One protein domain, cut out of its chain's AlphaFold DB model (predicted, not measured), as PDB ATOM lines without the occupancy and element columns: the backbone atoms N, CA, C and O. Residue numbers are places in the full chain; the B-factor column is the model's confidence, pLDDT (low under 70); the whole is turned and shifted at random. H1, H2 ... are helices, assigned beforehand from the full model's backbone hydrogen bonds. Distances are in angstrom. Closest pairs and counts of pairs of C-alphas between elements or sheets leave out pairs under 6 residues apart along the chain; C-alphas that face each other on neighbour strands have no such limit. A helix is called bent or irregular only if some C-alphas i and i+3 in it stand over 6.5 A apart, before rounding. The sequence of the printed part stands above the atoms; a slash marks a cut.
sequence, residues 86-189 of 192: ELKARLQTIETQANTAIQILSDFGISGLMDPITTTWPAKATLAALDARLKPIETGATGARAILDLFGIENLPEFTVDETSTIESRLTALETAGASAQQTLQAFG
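This is residues 86 to 189 of the 192 residues of an uncharacterized protein of Actinobacteria bacterium (UniProt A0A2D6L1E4). Three helices run the same way like the legs of a splayed tripod: they pack together near their first residues and spread apart toward their last ones, making a loose-ended bundle. Two long links, residues 108 to 126 and 151 to 166, fold back along the bundle, each from the far end of one helix to the start of the next. The printed part has 104 residues with three named helices in the order H1, H2, H3 and no named strand, class all helix. It is compact, with a radius of gyration of the C-alphas of 13.9 A and spans of 40 by 28 by 21 A.

Find C-alpha 86 at (-16.565, 15.612, -32.244); from there H1, residues 86 to 107, runs 32.0 A. H2, residues 127 to 150, begins at C-alpha 127 at (-20.114, 26.964, -33.258) and covers 34.1 A. H2 has a kink of 31 degrees near residue 134 and is only just irregular: C-alphas 133 and 136 are 6.50 A apart. H3, residues 167 to 187, runs 30.2 A to C-alpha 187 at (14.140, 16.578, -27.567).

In the bundle, a group of helices that touch one another, look first at Lys 88 and Leu 130, the closest C-alphas of H1 and H2, 7.0 A apart. These helices touch at a steep tilt of 37 degrees, only just past shallow, the same way; H2 does so with residues 130 to 137 alone. H1, with residues 87 to 94 alone, touches residues 167 to 175 of H3, closest at the C-alphas of Leu 91 and Leu 171, 6.9 A; the tilt is 37 degrees, only just steep, the same way. H2 touches H3 with residues 127 to 138 alone, closest at the C-alphas of Asp 131 and Ile 167, 6.7 A; the tilt is 36 degrees, only just steep, the same way. Every O i to N i+4 pair is within hydrogen-bond range in H1 and H3, and 18 of 20 are in H2.

The C-alphas farthest apart are those of Ala 123 and Gly 152, 43.1 A. The printed part has no cut, and both links are long. Mean pLDDT of the printed part is 84.1; residues 156, 158 and 163 are under 70.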
ATOM      1  N   GLU A  86     -17.939  15.968 -31.876       93.69
ATOM      2  CA  GLU A  86     -16.565  15.612 -32.244       93.69
ATOM      3  C   GLU A  86     -15.604  16.794 -32.062       93.69
ATOM      4  O   GLU A  86     -14.570  16.654 -31.411       93.69
ATOM      5  N   LEU A  87     -15.977  17.988 -32.548       95.06
ATOM      6  CA  LEU A  87     -15.186  19.209 -32.336       95.06
ATOM      7  C   LEU A  87     -15.087  19.558 -30.847       95.06
ATOM      8  O   LEU A  87     -14.027  19.966 -30.379       95.06
ATOM      9  N   LYS A  88     -16.167  19.340 -30.084       94.31
ATOM     10  CA  LYS A  88     -16.148  19.448 -28.621       94.31
ATOM     11  C   LYS A  88     -15.105  18.519 -28.007       94.31
ATOM     12  O   LYS A  88     -14.305  18.986 -27.207       94.31
ATOM     13  N   ALA A  89     -15.106  17.234 -28.355       94.44
ATOM     14  CA  ALA A  89     -14.174  16.263 -27.781       94.44
ATOM     15  C   ALA A  89     -12.707  16.621 -28.082       94.44
ATOM     16  O   ALA A  89     -11.851  16.553 -27.196       94.44
ATOM     17  N   ARG A  90     -12.430  17.076 -29.311       95.94
ATOM     18  CA  ARG A  90     -11.112  17.593 -29.706       95.94
ATOM     19  C   ARG A  90     -10.710  18.806 -28.871       95.94
ATOM     20  O   ARG A  90      -9.663  18.782 -28.230       95.94
ATOM     21  N   LEU A  91     -11.577  19.816 -28.775       94.75
ATOM     22  CA  LEU A  91     -11.310  20.999 -27.955       94.75
ATOM     23  C   LEU A  91     -11.101  20.643 -26.476       94.75
ATOM     24  O   LEU A  91     -10.168  21.141 -25.866       94.75
ATOM     25  N   GLN A  92     -11.886  19.727 -25.901       93.12
ATOM     26  CA  GLN A  92     -11.689  19.262 -24.518       93.12
ATOM     27  C   GLN A  92     -10.310  18.636 -24.287       93.12
ATOM     28  O   GLN A  92      -9.723  18.794 -23.214       93.12
ATOM     29  N   THR A  93      -9.787  17.934 -25.291       93.25
ATOM     30  CA  THR A  93      -8.441  17.359 -25.235       93.25
ATOM     31  C   THR A  93      -7.391  18.467 -25.203       93.25
ATOM     32  O   THR A  93      -6.530  18.461 -24.325       93.25
ATOM     33  N   ILE A  94      -7.522  19.464 -26.082       91.81
ATOM     34  CA  ILE A  94      -6.636  20.638 -26.118       91.81
ATOM     35  C   ILE A  94      -6.718  21.427 -24.804       91.81
ATOM     36  O   ILE A  94      -5.690  21.776 -24.237       91.81
ATOM     37  N   GLU A  95      -7.919  21.665 -24.270       92.19
ATOM     38  CA  GLU A  95      -8.125  22.343 -22.980       92.19
ATOM     39  C   GLU A  95      -7.425  21.607 -21.834       92.19
ATOM     40  O   GLU A  95      -6.825  22.230 -20.958       92.19
ATOM     41  N   THR A  96      -7.475  20.274 -21.848       90.88
ATOM     42  CA  THR A  96      -6.794  19.440 -20.850       90.88
ATOM     43  C   THR A  96      -5.279  19.578 -20.968       90.88
ATOM     44  O   THR A  96      -4.614  19.821 -19.966       90.88
ATOM     45  N   GLN A  97      -4.734  19.490 -22.184       87.56
ATOM     46  CA  GLN A  97      -3.300  19.665 -22.438       87.56
ATOM     47  C   GLN A  97      -2.816  21.066 -22.042       87.56
ATOM     48  O   GLN A  97      -1.788  21.202 -21.382       87.56
ATOM     49  N   ALA A  98      -3.584  22.103 -22.376       88.31
ATOM     50  CA  ALA A  98      -3.300  23.483 -22.008       88.31
ATOM     51  C   ALA A  98      -3.292  23.682 -20.483       88.31
ATOM     52  O   ALA A  98      -2.371  24.301 -19.954       88.31
ATOM     53  N   ASN A  99      -4.261  23.111 -19.760       88.25
ATOM     54  CA  ASN A  99      -4.285  23.148 -18.296       88.25
ATOM     55  C   ASN A  99      -3.092  22.407 -17.672       88.25
ATOM     56  O   ASN A  99      -2.500  22.911 -16.719       88.25
ATOM     57  N   THR A 100      -2.699  21.254 -18.222       86.25
ATOM     58  CA  THR A 100      -1.478  20.551 -17.797       86.25
ATOM     59  C   THR A 100      -0.240  21.423 -18.008       86.25
ATOM     60  O   THR A 100       0.565  21.567 -17.094       86.25
ATOM     61  N   ALA A 101      -0.109  22.067 -19.171       82.25
ATOM     62  CA  ALA A 101       1.006  22.967 -19.454       82.25
ATOM     63  C   ALA A 101       1.035  24.178 -18.504       82.25
ATOM     64  O   ALA A 101       2.099  24.519 -17.988       82.25
ATOM     65  N   ILE A 102      -0.121  24.792 -18.215       84.94
ATOM     66  CA  ILE A 102      -0.235  25.867 -17.215       84.94
ATOM     67  C   ILE A 102       0.263  25.383 -15.851       84.94
ATOM     68  O   ILE A 102       1.034  26.089 -15.200       84.94
ATOM     69  N   GLN A 103      -0.154  24.188 -15.422       85.69
ATOM     70  CA  GLN A 103       0.253  23.639 -14.132       85.69
ATOM     71  C   GLN A 103       1.767  23.414 -14.072       85.69
ATOM     72  O   GLN A 103       2.403  23.845 -13.115       85.69
ATOM     73  N   ILE A 104       2.353  22.823 -15.115       82.94
ATOM     74  CA  ILE A 104       3.802  22.604 -15.205       82.94
ATOM     75  C   ILE A 104       4.554  23.934 -15.106       82.94
ATOM     76  O   ILE A 104       5.485  24.065 -14.318       82.94
ATOM     77  N   LEU A 105       4.137  24.947 -15.869       82.44
ATOM     78  CA  LEU A 105       4.751  26.277 -15.820       82.44
ATOM     79  C   LEU A 105       4.639  26.898 -14.423       82.44
ATOM     80  O   LEU A 105       5.624  27.439 -13.915       82.44
ATOM     81  N   SER A 106       3.480  26.757 -13.777       86.06
ATOM     82  CA  SER A 106       3.269  27.204 -12.400       86.06
ATOM     83  C   SER A 106       4.212  26.504 -11.419       86.06
ATOM     84  O   SER A 106       4.753  27.165 -10.532       86.06
ATOM     85  N   ASP A 107       4.453  25.203 -11.582       85.75
ATOM     86  CA  ASP A 107       5.380  24.434 -10.742       85.75
ATOM     87  C   ASP A 107       6.839  24.912 -10.913       85.75
ATOM     88  O   ASP A 107       7.626  24.871  -9.965       85.75
ATOM     89  N   PHE A 108       7.185  25.462 -12.085       83.50
ATOM     90  CA  PHE A 108       8.463  26.139 -12.354       83.50
ATOM     91  C   PHE A 108       8.490  27.626 -11.949       83.50
ATOM     92  O   PHE A 108       9.469  28.325 -12.221       83.50
ATOM     93  N   GLY A 109       7.445  28.132 -11.287       84.94
ATOM     94  CA  GLY A 109       7.353  29.526 -10.842       84.94
ATOM     95  C   GLY A 109       6.993  30.522 -11.950       84.94
ATOM     96  O   GLY A 109       7.111  31.731 -11.749       84.94
ATOM     97  N   ILE A 110       6.553  30.036 -13.112       80.00
ATOM     98  CA  ILE A 110       6.068  30.851 -14.224       80.00
ATOM     99  C   ILE A 110       4.542  30.926 -14.118       80.00
ATOM    100  O   ILE A 110       3.832  29.952 -14.346       80.00
ATOM    101  N   SER A 111       4.016  32.096 -13.765       80.00
ATOM    102  CA  SER A 111       2.575  32.328 -13.600       80.00
ATOM    103  C   SER A 111       2.109  33.540 -14.402       80.00
ATOM    104  O   SER A 111       2.906  34.406 -14.756       80.00
ATOM    105  N   GLY A 112       0.805  33.610 -14.682       74.44
ATOM    106  CA  GLY A 112       0.190  34.761 -15.356       74.44
ATOM    107  C   GLY A 112       0.391  34.814 -16.874       74.44
ATOM    108  O   GLY A 112       0.085  35.835 -17.480       74.44
ATOM    109  N   LEU A 113       0.888  33.734 -17.493       70.44
ATOM    110  CA  LEU A 113       0.943  33.606 -18.956       70.44
ATOM    111  C   LEU A 113      -0.421  33.252 -19.560       70.44
ATOM    112  O   LEU A 113      -0.755  33.717 -20.646       70.44
ATOM    113  N   MET A 114      -1.205  32.434 -18.856       76.88
ATOM    114  CA  MET A 114      -2.564  32.058 -19.230       76.88
ATOM    115  C   MET A 114      -3.328  31.644 -17.969       76.88
ATOM    116  O   MET A 114      -2.773  30.955 -17.112       76.88
ATOM    117  N   ASP A 115      -4.585  32.069 -17.853       82.69
ATOM    118  CA  ASP A 115      -5.462  31.627 -16.770       82.69
ATOM    119  C   ASP A 115      -5.910  30.169 -16.992       82.69
ATOM    120  O   ASP A 115      -6.091  29.755 -18.143       82.69
ATOM    121  N   PRO A 116      -6.147  29.386 -15.921       84.06
ATOM    122  CA  PRO A 116      -6.715  28.049 -16.041       84.06
ATOM    123  C   PRO A 116      -8.048  28.054 -16.791       84.06
ATOM    124  O   PRO A 116      -8.963  28.828 -16.492       84.06
ATOM    125  N   ILE A 117      -8.186  27.136 -17.741       85.44
ATOM    126  CA  ILE A 117      -9.396  26.998 -18.540       85.44
ATOM    127  C   ILE A 117     -10.441  26.245 -17.719       85.44
ATOM    128  O   ILE A 117     -10.193  25.150 -17.206       85.44
ATOM    129  N   THR A 118     -11.641  26.816 -17.618       80.06
ATOM    130  CA  THR A 118     -12.745  26.198 -16.870       80.06
ATOM    131  C   THR A 118     -13.184  24.888 -17.522       80.06
ATOM    132  O   THR A 118     -13.300  24.799 -18.739       80.06
ATOM    133  N   THR A 119     -13.506  23.867 -16.730       74.69
ATOM    134  CA  THR A 119     -13.956  22.559 -17.252       74.69
ATOM    135  C   THR A 119     -15.466  22.486 -17.490       74.69
ATOM    136  O   THR A 119     -15.976  21.494 -18.011       74.69
ATOM    137  N   THR A 120     -16.214  23.531 -17.120       85.56
ATOM    138  CA  THR A 120     -17.670  23.570 -17.281       85.56
ATOM    139  C   THR A 120     -18.041  23.938 -18.712       85.56
ATOM    140  O   THR A 120     -17.786  25.051 -19.168       85.56
ATOM    141  N   TRP A 121     -18.667  22.997 -19.416       85.25
ATOM    142  CA  TRP A 121     -19.145  23.195 -20.780       85.25
ATOM    143  C   TRP A 121     -20.572  23.756 -20.813       85.25
ATOM    144  O   TRP A 121     -21.393  23.382 -19.970       85.25
ATOM    145  N   PRO A 122     -20.906  24.603 -21.803       84.94
ATOM    146  CA  PRO A 122     -22.291  24.971 -22.054       84.94
ATOM    147  C   PRO A 122     -23.118  23.735 -22.428       84.94
ATOM    148  O   PRO A 122     -22.590  22.732 -22.916       84.94
ATOM    149  N   ALA A 123     -24.435  23.824 -22.225       84.62
ATOM    150  CA  ALA A 123     -25.360  22.717 -22.467       84.62
ATOM    151  C   ALA A 123     -25.310  22.181 -23.910       84.62
ATOM    152  O   ALA A 123     -25.523  20.992 -24.117       84.62
ATOM    153  N   LYS A 124     -25.003  23.050 -24.884       86.94
ATOM    154  CA  LYS A 124     -24.849  22.711 -26.303       86.94
ATOM    155  C   LYS A 124     -23.485  23.143 -26.825       86.94
ATOM    156  O   LYS A 124     -23.034  24.252 -26.537       86.94
ATOM    157  N   ALA A 125     -22.868  22.299 -27.649       90.94
ATOM    158  CA  ALA A 125     -21.622  22.611 -28.351       90.94
ATOM    159  C   ALA A 125     -21.895  23.242 -29.719       90.94
ATOM    160  O   ALA A 125     -21.659  22.621 -30.756       90.94
ATOM    161  N   THR A 126     -22.429  24.461 -29.711       92.25
ATOM    162  CA  THR A 126     -22.644  25.249 -30.932       92.25
ATOM    163  C   THR A 126     -21.332  25.837 -31.447       92.25
ATOM    164  O   THR A 126     -20.360  25.942 -30.698       92.25
ATOM    165  N   LEU A 127     -21.297  26.284 -32.708       89.94
ATOM    166  CA  LEU A 127     -20.114  26.964 -33.258       89.94
ATOM    167  C   LEU A 127     -19.701  28.181 -32.422       89.94
ATOM    168  O   LEU A 127     -18.520  28.359 -32.161       89.94
ATOM    169  N   ALA A 128     -20.665  28.975 -31.947       88.31
ATOM    170  CA  ALA A 128     -20.387  30.124 -31.088       88.31
ATOM    171  C   ALA A 128     -19.798  29.711 -29.727       88.31
ATOM    172  O   ALA A 128     -18.901  30.373 -29.213       88.31
ATOM    173  N   ALA A 129     -20.283  28.607 -29.148       91.06
ATOM    174  CA  ALA A 129     -19.738  28.070 -27.904       91.06
ATOM    175  C   ALA A 129     -18.306  27.546 -28.086       91.06
ATOM    176  O   ALA A 129     -17.456  27.794 -27.234       91.06
ATOM    177  N   LEU A 130     -18.040  26.842 -29.190       92.94
ATOM    178  CA  LEU A 130     -16.702  26.365 -29.532       92.94
ATOM    179  C   LEU A 130     -15.750  27.537 -29.794       92.94
ATOM    180  O   LEU A 130     -14.678  27.571 -29.202       92.94
ATOM    181  N   ASP A 131     -16.163  28.526 -30.592       91.75
ATOM    182  CA  ASP A 131     -15.375  29.733 -30.878       91.75
ATOM    183  C   ASP A 131     -14.976  30.478 -29.598       91.75
ATOM    184  O   ASP A 131     -13.804  30.782 -29.386       91.75
ATOM    185  N   ALA A 132     -15.945  30.725 -28.713       91.00
ATOM    186  CA  ALA A 132     -15.710  31.447 -27.466       91.00
ATOM    187  C   ALA A 132     -14.715  30.729 -26.541       91.00
ATOM    188  O   ALA A 132     -13.964  31.388 -25.824       91.00
ATOM    189  N   ARG A 133     -14.704  29.390 -26.552       92.31
ATOM    190  CA  ARG A 133     -13.765  28.582 -25.762       92.31
ATOM    191  C   ARG A 133     -12.397  28.444 -26.422       92.31
ATOM    192  O   ARG A 133     -11.402  28.333 -25.716       92.31
ATOM    193  N   LEU A 134     -12.342  28.492 -27.749       91.62
ATOM    194  CA  LEU A 134     -11.106  28.383 -28.515       91.62
ATOM    195  C   LEU A 134     -10.239  29.646 -28.394       91.62
ATOM    196  O   LEU A 134      -9.043  29.551 -28.130       91.62
ATOM    197  N   LYS A 135     -10.855  30.831 -28.488       90.19
ATOM    198  CA  LYS A 135     -10.178  32.143 -28.447       90.19
ATOM    199  C   LYS A 135      -9.149  32.347 -27.326       90.19
ATOM    200  O   LYS A 135      -8.052  32.822 -27.630       90.19
ATOM    201  N   PRO A 136      -9.432  32.045 -26.043       89.25
ATOM    202  CA  PRO A 136      -8.435  32.226 -24.987       89.25
ATOM    203  C   PRO A 136      -7.210  31.321 -25.176       89.25
ATOM    204  O   PRO A 136      -6.096  31.765 -24.914       89.25
ATOM    205  N   ILE A 137      -7.393  30.099 -25.686       89.56
ATOM    206  CA  ILE A 137      -6.297  29.154 -25.954       89.56
ATOM    207  C   ILE A 137      -5.412  29.682 -27.079       89.56
ATOM    208  O   ILE A 137      -4.192  29.707 -26.956       89.56
ATOM    209  N   GLU A 138      -6.032  30.149 -28.159       89.81
ATOM    210  CA  GLU A 138      -5.330  30.742 -29.295       89.81
ATOM    211  C   GLU A 138      -4.541  31.985 -28.876       89.81
ATOM    212  O   GLU A 138      -3.365  32.116 -29.200       89.81
ATOM    213  N   THR A 139      -5.160  32.856 -28.076       87.38
ATOM    214  CA  THR A 139      -4.502  34.047 -27.524       87.38
ATOM    215  C   THR A 139      -3.297  33.661 -26.664       87.38
ATOM    216  O   THR A 139      -2.221  34.241 -26.817       87.38
ATOM    217  N   GLY A 140      -3.452  32.660 -25.792       84.88
ATOM    218  CA  GLY A 140      -2.365  32.138 -24.966       84.88
ATOM    219  C   GLY A 140      -1.228  31.540 -25.795       84.88
ATOM    220  O   GLY A 140      -0.063  31.841 -25.542       84.88
ATOM    221  N   ALA A 141      -1.548  30.761 -26.831       85.38
ATOM    222  CA  ALA A 141      -0.568  30.168 -27.739       85.38
ATOM    223  C   ALA A 141       0.205  31.235 -28.534       85.38
ATOM    224  O   ALA A 141       1.436  31.190 -28.594       85.38
ATOM    225  N   THR A 142      -0.486  32.241 -29.083       85.69
ATOM    226  CA  THR A 142       0.147  33.383 -29.762       85.69
ATOM    227  C   THR A 142       1.032  34.184 -28.805       85.69
ATOM    228  O   THR A 142       2.156  34.540 -29.160       85.69
ATOM    229  N   GLY A 143       0.568  34.433 -27.576       81.62
ATOM    230  CA  GLY A 143       1.346  35.124 -26.547       81.62
ATOM    231  C   GLY A 143       2.618  34.367 -26.163       81.62
ATOM    232  O   GLY A 143       3.707  34.940 -26.174       81.62
ATOM    233  N   ALA A 144       2.508  33.062 -25.900       80.81
ATOM    234  CA  ALA A 144       3.650  32.204 -25.595       80.81
ATOM    235  C   ALA A 144       4.666  32.189 -26.748       80.81
ATOM    236  O   ALA A 144       5.866  32.348 -26.522       80.81
ATOM    237  N   ARG A 145       4.188  32.085 -27.994       82.06
ATOM    238  CA  ARG A 145       5.036  32.145 -29.190       82.06
ATOM    239  C   ARG A 145       5.791  33.467 -29.300       82.06
ATOM    240  O   ARG A 145       6.979  33.438 -29.611       82.06
ATOM    241  N   ALA A 146       5.126  34.597 -29.054       82.00
ATOM    242  CA  ALA A 146       5.743  35.923 -29.101       82.00
ATOM    243  C   ALA A 146       6.820  36.095 -28.018       82.00
ATOM    244  O   ALA A 146       7.875  36.666 -28.278       82.00
ATOM    245  N   ILE A 147       6.586  35.559 -26.817       79.06
ATOM    246  CA  ILE A 147       7.583  35.567 -25.740       79.06
ATOM    247  C   ILE A 147       8.817  34.761 -26.149       79.06
ATOM    248  O   ILE A 147       9.935  35.247 -26.012       79.06
ATOM    249  N   LEU A 148       8.634  33.553 -26.684       78.69
ATOM    250  CA  LEU A 148       9.751  32.715 -27.130       78.69
ATOM    251  C   LEU A 148      10.533  33.356 -28.291       78.69
ATOM    252  O   LEU A 148      11.755  33.224 -28.349       78.69
ATOM    253  N   ASP A 149       9.848  34.099 -29.162       82.81
ATOM    254  CA  ASP A 149      10.466  34.880 -30.240       82.81
ATOM    255  C   ASP A 149      11.387  35.984 -29.697       82.81
ATOM    256  O   ASP A 149      12.517  36.135 -30.158       82.81
ATOM    257  N   LEU A 150      10.956  36.701 -28.648       83.88
ATOM    258  CA  LEU A 150      11.781  37.711 -27.968       83.88
ATOM    259  C   LEU A 150      13.063  37.118 -27.365       83.88
ATOM    260  O   LEU A 150      14.075  37.813 -27.275       83.88
ATOM    261  N   PHE A 151      13.030  35.845 -26.964       80.38
ATOM    262  CA  PHE A 151      14.200  35.118 -26.465       80.38
ATOM    263  C   PHE A 151      15.047  34.477 -27.577       80.38
ATOM    264  O   PHE A 151      16.037  33.812 -27.271       80.38
ATOM    265  N   GLY A 152      14.702  34.692 -28.851       78.75
ATOM    266  CA  GLY A 152      15.468  34.205 -29.996       78.75
ATOM    267  C   GLY A 152      15.407  32.690 -30.180       78.75
ATOM    268  O   GLY A 152      16.347  32.106 -30.718       78.75
ATOM    269  N   ILE A 153      14.339  32.033 -29.715       75.81
ATOM    270  CA  ILE A 153      14.157  30.599 -29.947       75.81
ATOM    271  C   ILE A 153      13.791  30.383 -31.423       75.81
ATOM    272  O   ILE A 153      12.725  30.784 -31.884       75.81
ATOM    273  N   GLU A 154      14.689  29.754 -32.177       71.94
ATOM    274  CA  GLU A 154      14.468  29.396 -33.582       71.94
ATOM    275  C   GLU A 154      13.617  28.114 -33.712       71.94
ATOM    276  O   GLU A 154      13.556  27.299 -32.793       71.94
ATOM    277  N   ASN A 155      12.978  27.906 -34.873       71.00
ATOM    278  CA  ASN A 155      12.136  26.729 -35.184       71.00
ATOM    279  C   ASN A 155      10.913  26.536 -34.276       71.00
ATOM    280  O   ASN A 155      10.475  25.415 -34.023       71.00
ATOM    281  N   LEU A 156      10.350  27.630 -33.777       68.50
ATOM    282  CA  LEU A 156       9.124  27.572 -32.998       68.50
ATOM    283  C   LEU A 156       7.934  27.120 -33.864       68.50
ATOM    284  O   LEU A 156       7.871  27.494 -35.040       68.50
ATOM    285  N   PRO A 157       6.973  26.380 -33.278       70.25
ATOM    286  CA  PRO A 157       5.810  25.876 -33.997       70.25
ATOM    287  C   PRO A 157       5.067  27.008 -34.709       70.25
ATOM    288  O   PRO A 157       4.838  28.083 -34.142       70.25
ATOM    289  N   GLU A 158       4.714  26.768 -35.972       68.88
ATOM    290  CA  GLU A 158       3.910  27.698 -36.753       68.88
ATOM    291  C   GLU A 158       2.483  27.682 -36.209       68.88
ATOM    292  O   GLU A 158       1.797  26.660 -36.223       68.88
ATOM    293  N   PHE A 159       2.049  28.824 -35.688       75.69
ATOM    294  CA  PHE A 159       0.699  29.000 -35.186       75.69
ATOM    295  C   PHE A 159       0.205  30.385 -35.586       75.69
ATOM    296  O   PHE A 159       0.639  31.401 -35.040       75.69
ATOM    297  N   THR A 160      -0.684  30.419 -36.574       70.31
ATOM    298  CA  THR A 160      -1.359  31.635 -37.021       70.31
ATOM    299  C   THR A 160      -2.859  31.442 -36.874       70.31
ATOM    300  O   THR A 160      -3.416  30.415 -37.263       70.31
ATOM    301  N   VAL A 161      -3.510  32.423 -36.254       70.75
ATOM    302  CA  VAL A 161      -4.959  32.432 -36.065       70.75
ATOM    303  C   VAL A 161      -5.532  33.327 -37.146       70.75
ATOM    304  O   VAL A 161      -5.363  34.543 -37.106       70.75
ATOM    305  N   ASP A 162      -6.184  32.725 -38.130       75.88
ATOM    306  CA  ASP A 162      -7.018  33.455 -39.071       75.88
ATOM    307  C   ASP A 162      -8.457  33.433 -38.547       75.88
ATOM    308  O   ASP A 162      -9.099  32.384 -38.483       75.88
ATOM    309  N   GLU A 163      -8.973  34.598 -38.151       66.38
ATOM    310  CA  GLU A 163     -10.332  34.733 -37.611       66.38
ATOM    311  C   GLU A 163     -11.421  34.352 -38.628       66.38
ATOM    312  O   GLU A 163     -12.565  34.111 -38.242       66.38
ATOM    313  N   THR A 164     -11.078  34.263 -39.919       76.25
ATOM    314  CA  THR A 164     -11.989  33.804 -40.977       76.25
ATOM    315  C   THR A 164     -11.962  32.287 -41.187       76.25
ATOM    316  O   THR A 164     -12.833  31.743 -41.871       76.25
ATOM    317  N   SER A 165     -11.011  31.586 -40.562       84.88
ATOM    318  CA  SER A 165     -10.872  30.134 -40.655       84.88
ATOM    319  C   SER A 165     -11.939  29.387 -39.853       84.88
ATOM    320  O   SER A 165     -12.458  29.846 -38.831       84.88
ATOM    321  N   THR A 166     -12.269  28.176 -40.310       90.19
ATOM    322  CA  THR A 166     -13.249  27.315 -39.637       90.19
ATOM    323  C   THR A 166     -12.737  26.855 -38.270       90.19
ATOM    324  O   THR A 166     -11.532  26.726 -38.051       90.19
ATOM    325  N   ILE A 167     -13.656  26.533 -37.351       91.44
ATOM    326  CA  ILE A 167     -13.308  25.951 -36.039       91.44
ATOM    327  C   ILE A 167     -12.464  24.685 -36.202       91.44
ATOM    328  O   ILE A 167     -11.516  24.474 -35.458       91.44
ATOM    329  N   GLU A 168     -12.777  23.860 -37.198       91.50
ATOM    330  CA  GLU A 168     -12.016  22.649 -37.486       91.50
ATOM    331  C   GLU A 168     -10.569  22.948 -37.888       91.50
ATOM    332  O   GLU A 168      -9.650  22.341 -37.343       91.50
ATOM    333  N   SER A 169     -10.351  23.908 -38.792       90.12
ATOM    334  CA  SER A 169      -9.006  24.324 -39.198       90.12
ATOM    335  C   SER A 169      -8.208  24.885 -38.021       90.12
ATOM    336  O   SER A 169      -7.044  24.527 -37.853       90.12
ATOM    337  N   ARG A 170      -8.842  25.712 -37.187       93.06
ATOM    338  CA  ARG A 170      -8.213  26.314 -36.007       93.06
ATOM    339  C   ARG A 170      -7.844  25.270 -34.947       93.06
ATOM    340  O   ARG A 170      -6.741  25.311 -34.407       93.06
ATOM    341  N   LEU A 171      -8.709  24.278 -34.710       92.81
ATOM    342  CA  LEU A 171      -8.395  23.131 -33.847       92.81
ATOM    343  C   LEU A 171      -7.207  22.329 -34.386       92.81
ATOM    344  O   LEU A 171      -6.284  22.041 -33.634       92.81
ATOM    345  N   THR A 172      -7.193  22.024 -35.683       91.44
ATOM    346  CA  THR A 172      -6.078  21.303 -36.317       91.44
ATOM    347  C   THR A 172      -4.764  22.084 -36.210       91.44
ATOM    348  O   THR A 172      -3.712  21.488 -35.973       91.44
ATOM    349  N   ALA A 173      -4.804  23.414 -36.340       89.12
ATOM    350  CA  ALA A 173      -3.630  24.267 -36.160       89.12
ATOM    351  C   ALA A 173      -3.088  24.189 -34.723       89.12
ATOM    352  O   ALA A 173      -1.887  24.010 -34.536       89.12
ATOM    353  N   LEU A 174      -3.963  24.248 -33.712       90.06
ATOM    354  CA  LEU A 174      -3.573  24.076 -32.308       90.06
ATOM    355  C   LEU A 174      -3.034  22.674 -32.009       90.06
ATOM    356  O   LEU A 174      -2.022  22.553 -31.329       90.06
ATOM    357  N   GLU A 175      -3.671  21.622 -32.523       91.25
ATOM    358  CA  GLU A 175      -3.205  20.237 -32.366       91.25
ATOM    359  C   GLU A 175      -1.805  20.058 -32.973       91.25
ATOM    360  O   GLU A 175      -0.925  19.467 -32.349       91.25
ATOM    361  N   THR A 176      -1.575  20.626 -34.160       88.75
ATOM    362  CA  THR A 176      -0.275  20.585 -34.846       88.75
ATOM    363  C   THR A 176       0.786  21.367 -34.073       88.75
ATOM    364  O   THR A 176       1.884  20.857 -33.838       88.75
ATOM    365  N   ALA A 177       0.458  22.584 -33.631       85.25
ATOM    366  CA  ALA A 177       1.361  23.417 -32.845       85.25
ATOM    367  C   ALA A 177       1.708  22.762 -31.498       85.25
ATOM    368  O   ALA A 177       2.875  22.736 -31.107       85.25
ATOM    369  N   GLY A 178       0.715  22.176 -30.821       84.44
ATOM    370  CA  GLY A 178       0.885  21.435 -29.573       84.44
ATOM    371  C   GLY A 178       1.773  20.202 -29.742       84.44
ATOM    372  O   GLY A 178       2.721  20.028 -28.979       84.44
ATOM    373  N   ALA A 179       1.535  19.392 -30.777       84.56
ATOM    374  CA  ALA A 179       2.363  18.225 -31.084       84.56
ATOM    375  C   ALA A 179       3.817  18.611 -31.398       84.56
ATOM    376  O   ALA A 179       4.754  17.970 -30.920       84.56
ATOM    377  N   SER A 180       4.024  19.690 -32.160       81.88
ATOM    378  CA  SER A 180       5.365  20.207 -32.439       81.88
ATOM    379  C   SER A 180       6.057  20.704 -31.165       81.88
ATOM    380  O   SER A 180       7.221  20.370 -30.950       81.88
ATOM    381  N   ALA A 181       5.350  21.421 -30.285       78.12
ATOM    382  CA  ALA A 181       5.893  21.851 -28.996       78.12
ATOM    383  C   ALA A 181       6.270  20.661 -28.095       78.12
ATOM    384  O   ALA A 181       7.341  20.667 -27.488       78.12
ATOM    385  N   GLN A 182       5.432  19.619 -28.052       78.75
ATOM    386  CA  GLN A 182       5.727  18.372 -27.338       78.75
ATOM    387  C   GLN A 182       6.995  17.701 -27.858       78.75
ATOM    388  O   GLN A 182       7.868  17.344 -27.070       78.75
ATOM    389  N   GLN A 183       7.143  17.588 -29.178       80.31
ATOM    390  CA  GLN A 183       8.342  17.016 -29.786       80.31
ATOM    391  C   GLN A 183       9.603  17.822 -29.441       80.31
ATOM    392  O   GLN A 183      10.644  17.239 -29.130       80.31
ATOM    393  N   THR A 184       9.523  19.156 -29.465       73.31
ATOM    394  CA  THR A 184      10.629  20.029 -29.055       73.31
ATOM    395  C   THR A 184      11.013  19.785 -27.597       73.31
ATOM    396  O   THR A 184      12.194  19.635 -27.296       73.31
ATOM    397  N   LEU A 185      10.040  19.699 -26.688       71.56
ATOM    398  CA  LEU A 185      10.296  19.486 -25.261       71.56
ATOM    399  C   LEU A 185      10.875  18.092 -24.974       71.56
ATOM    400  O   LEU A 185      11.865  17.988 -24.247       71.56
ATOM    401  N   GLN A 186      10.374  17.052 -25.645       79.81
ATOM    402  CA  GLN A 186      10.949  15.704 -25.589       79.81
ATOM    403  C   GLN A 186      12.409  15.682 -26.065       79.81
ATOM    404  O   GLN A 186      13.247  15.011 -25.460       79.81
ATOM    405  N   ALA A 187      12.756  16.454 -27.103       76.44
ATOM    406  CA  ALA A 187      14.140  16.578 -27.567       76.44
ATOM    407  C   ALA A 187      15.074  17.218 -26.519       76.44
ATOM    408  O   ALA A 187      16.269  16.923 -26.502       76.44
ATOM    409  N   PHE A 188      14.537  18.042 -25.614       71.69
ATOM    410  CA  PHE A 188      15.260  18.595 -24.463       71.69
ATOM    411  C   PHE A 188      15.241  17.683 -23.222       71.69
ATOM    412  O   PHE A 188      15.737  18.077 -22.167       71.69
ATOM    413  N   GLY A 189      14.707  16.461 -23.333       75.31
ATOM    414  CA  GLY A 189      14.608  15.505 -22.226       75.31
ATOM    415  C   GLY A 189      13.504  15.834 -21.219       75.31
ATOM    416  O   GLY A 189      13.538  15.330 -20.097       75.31
TER     417      GLY A 189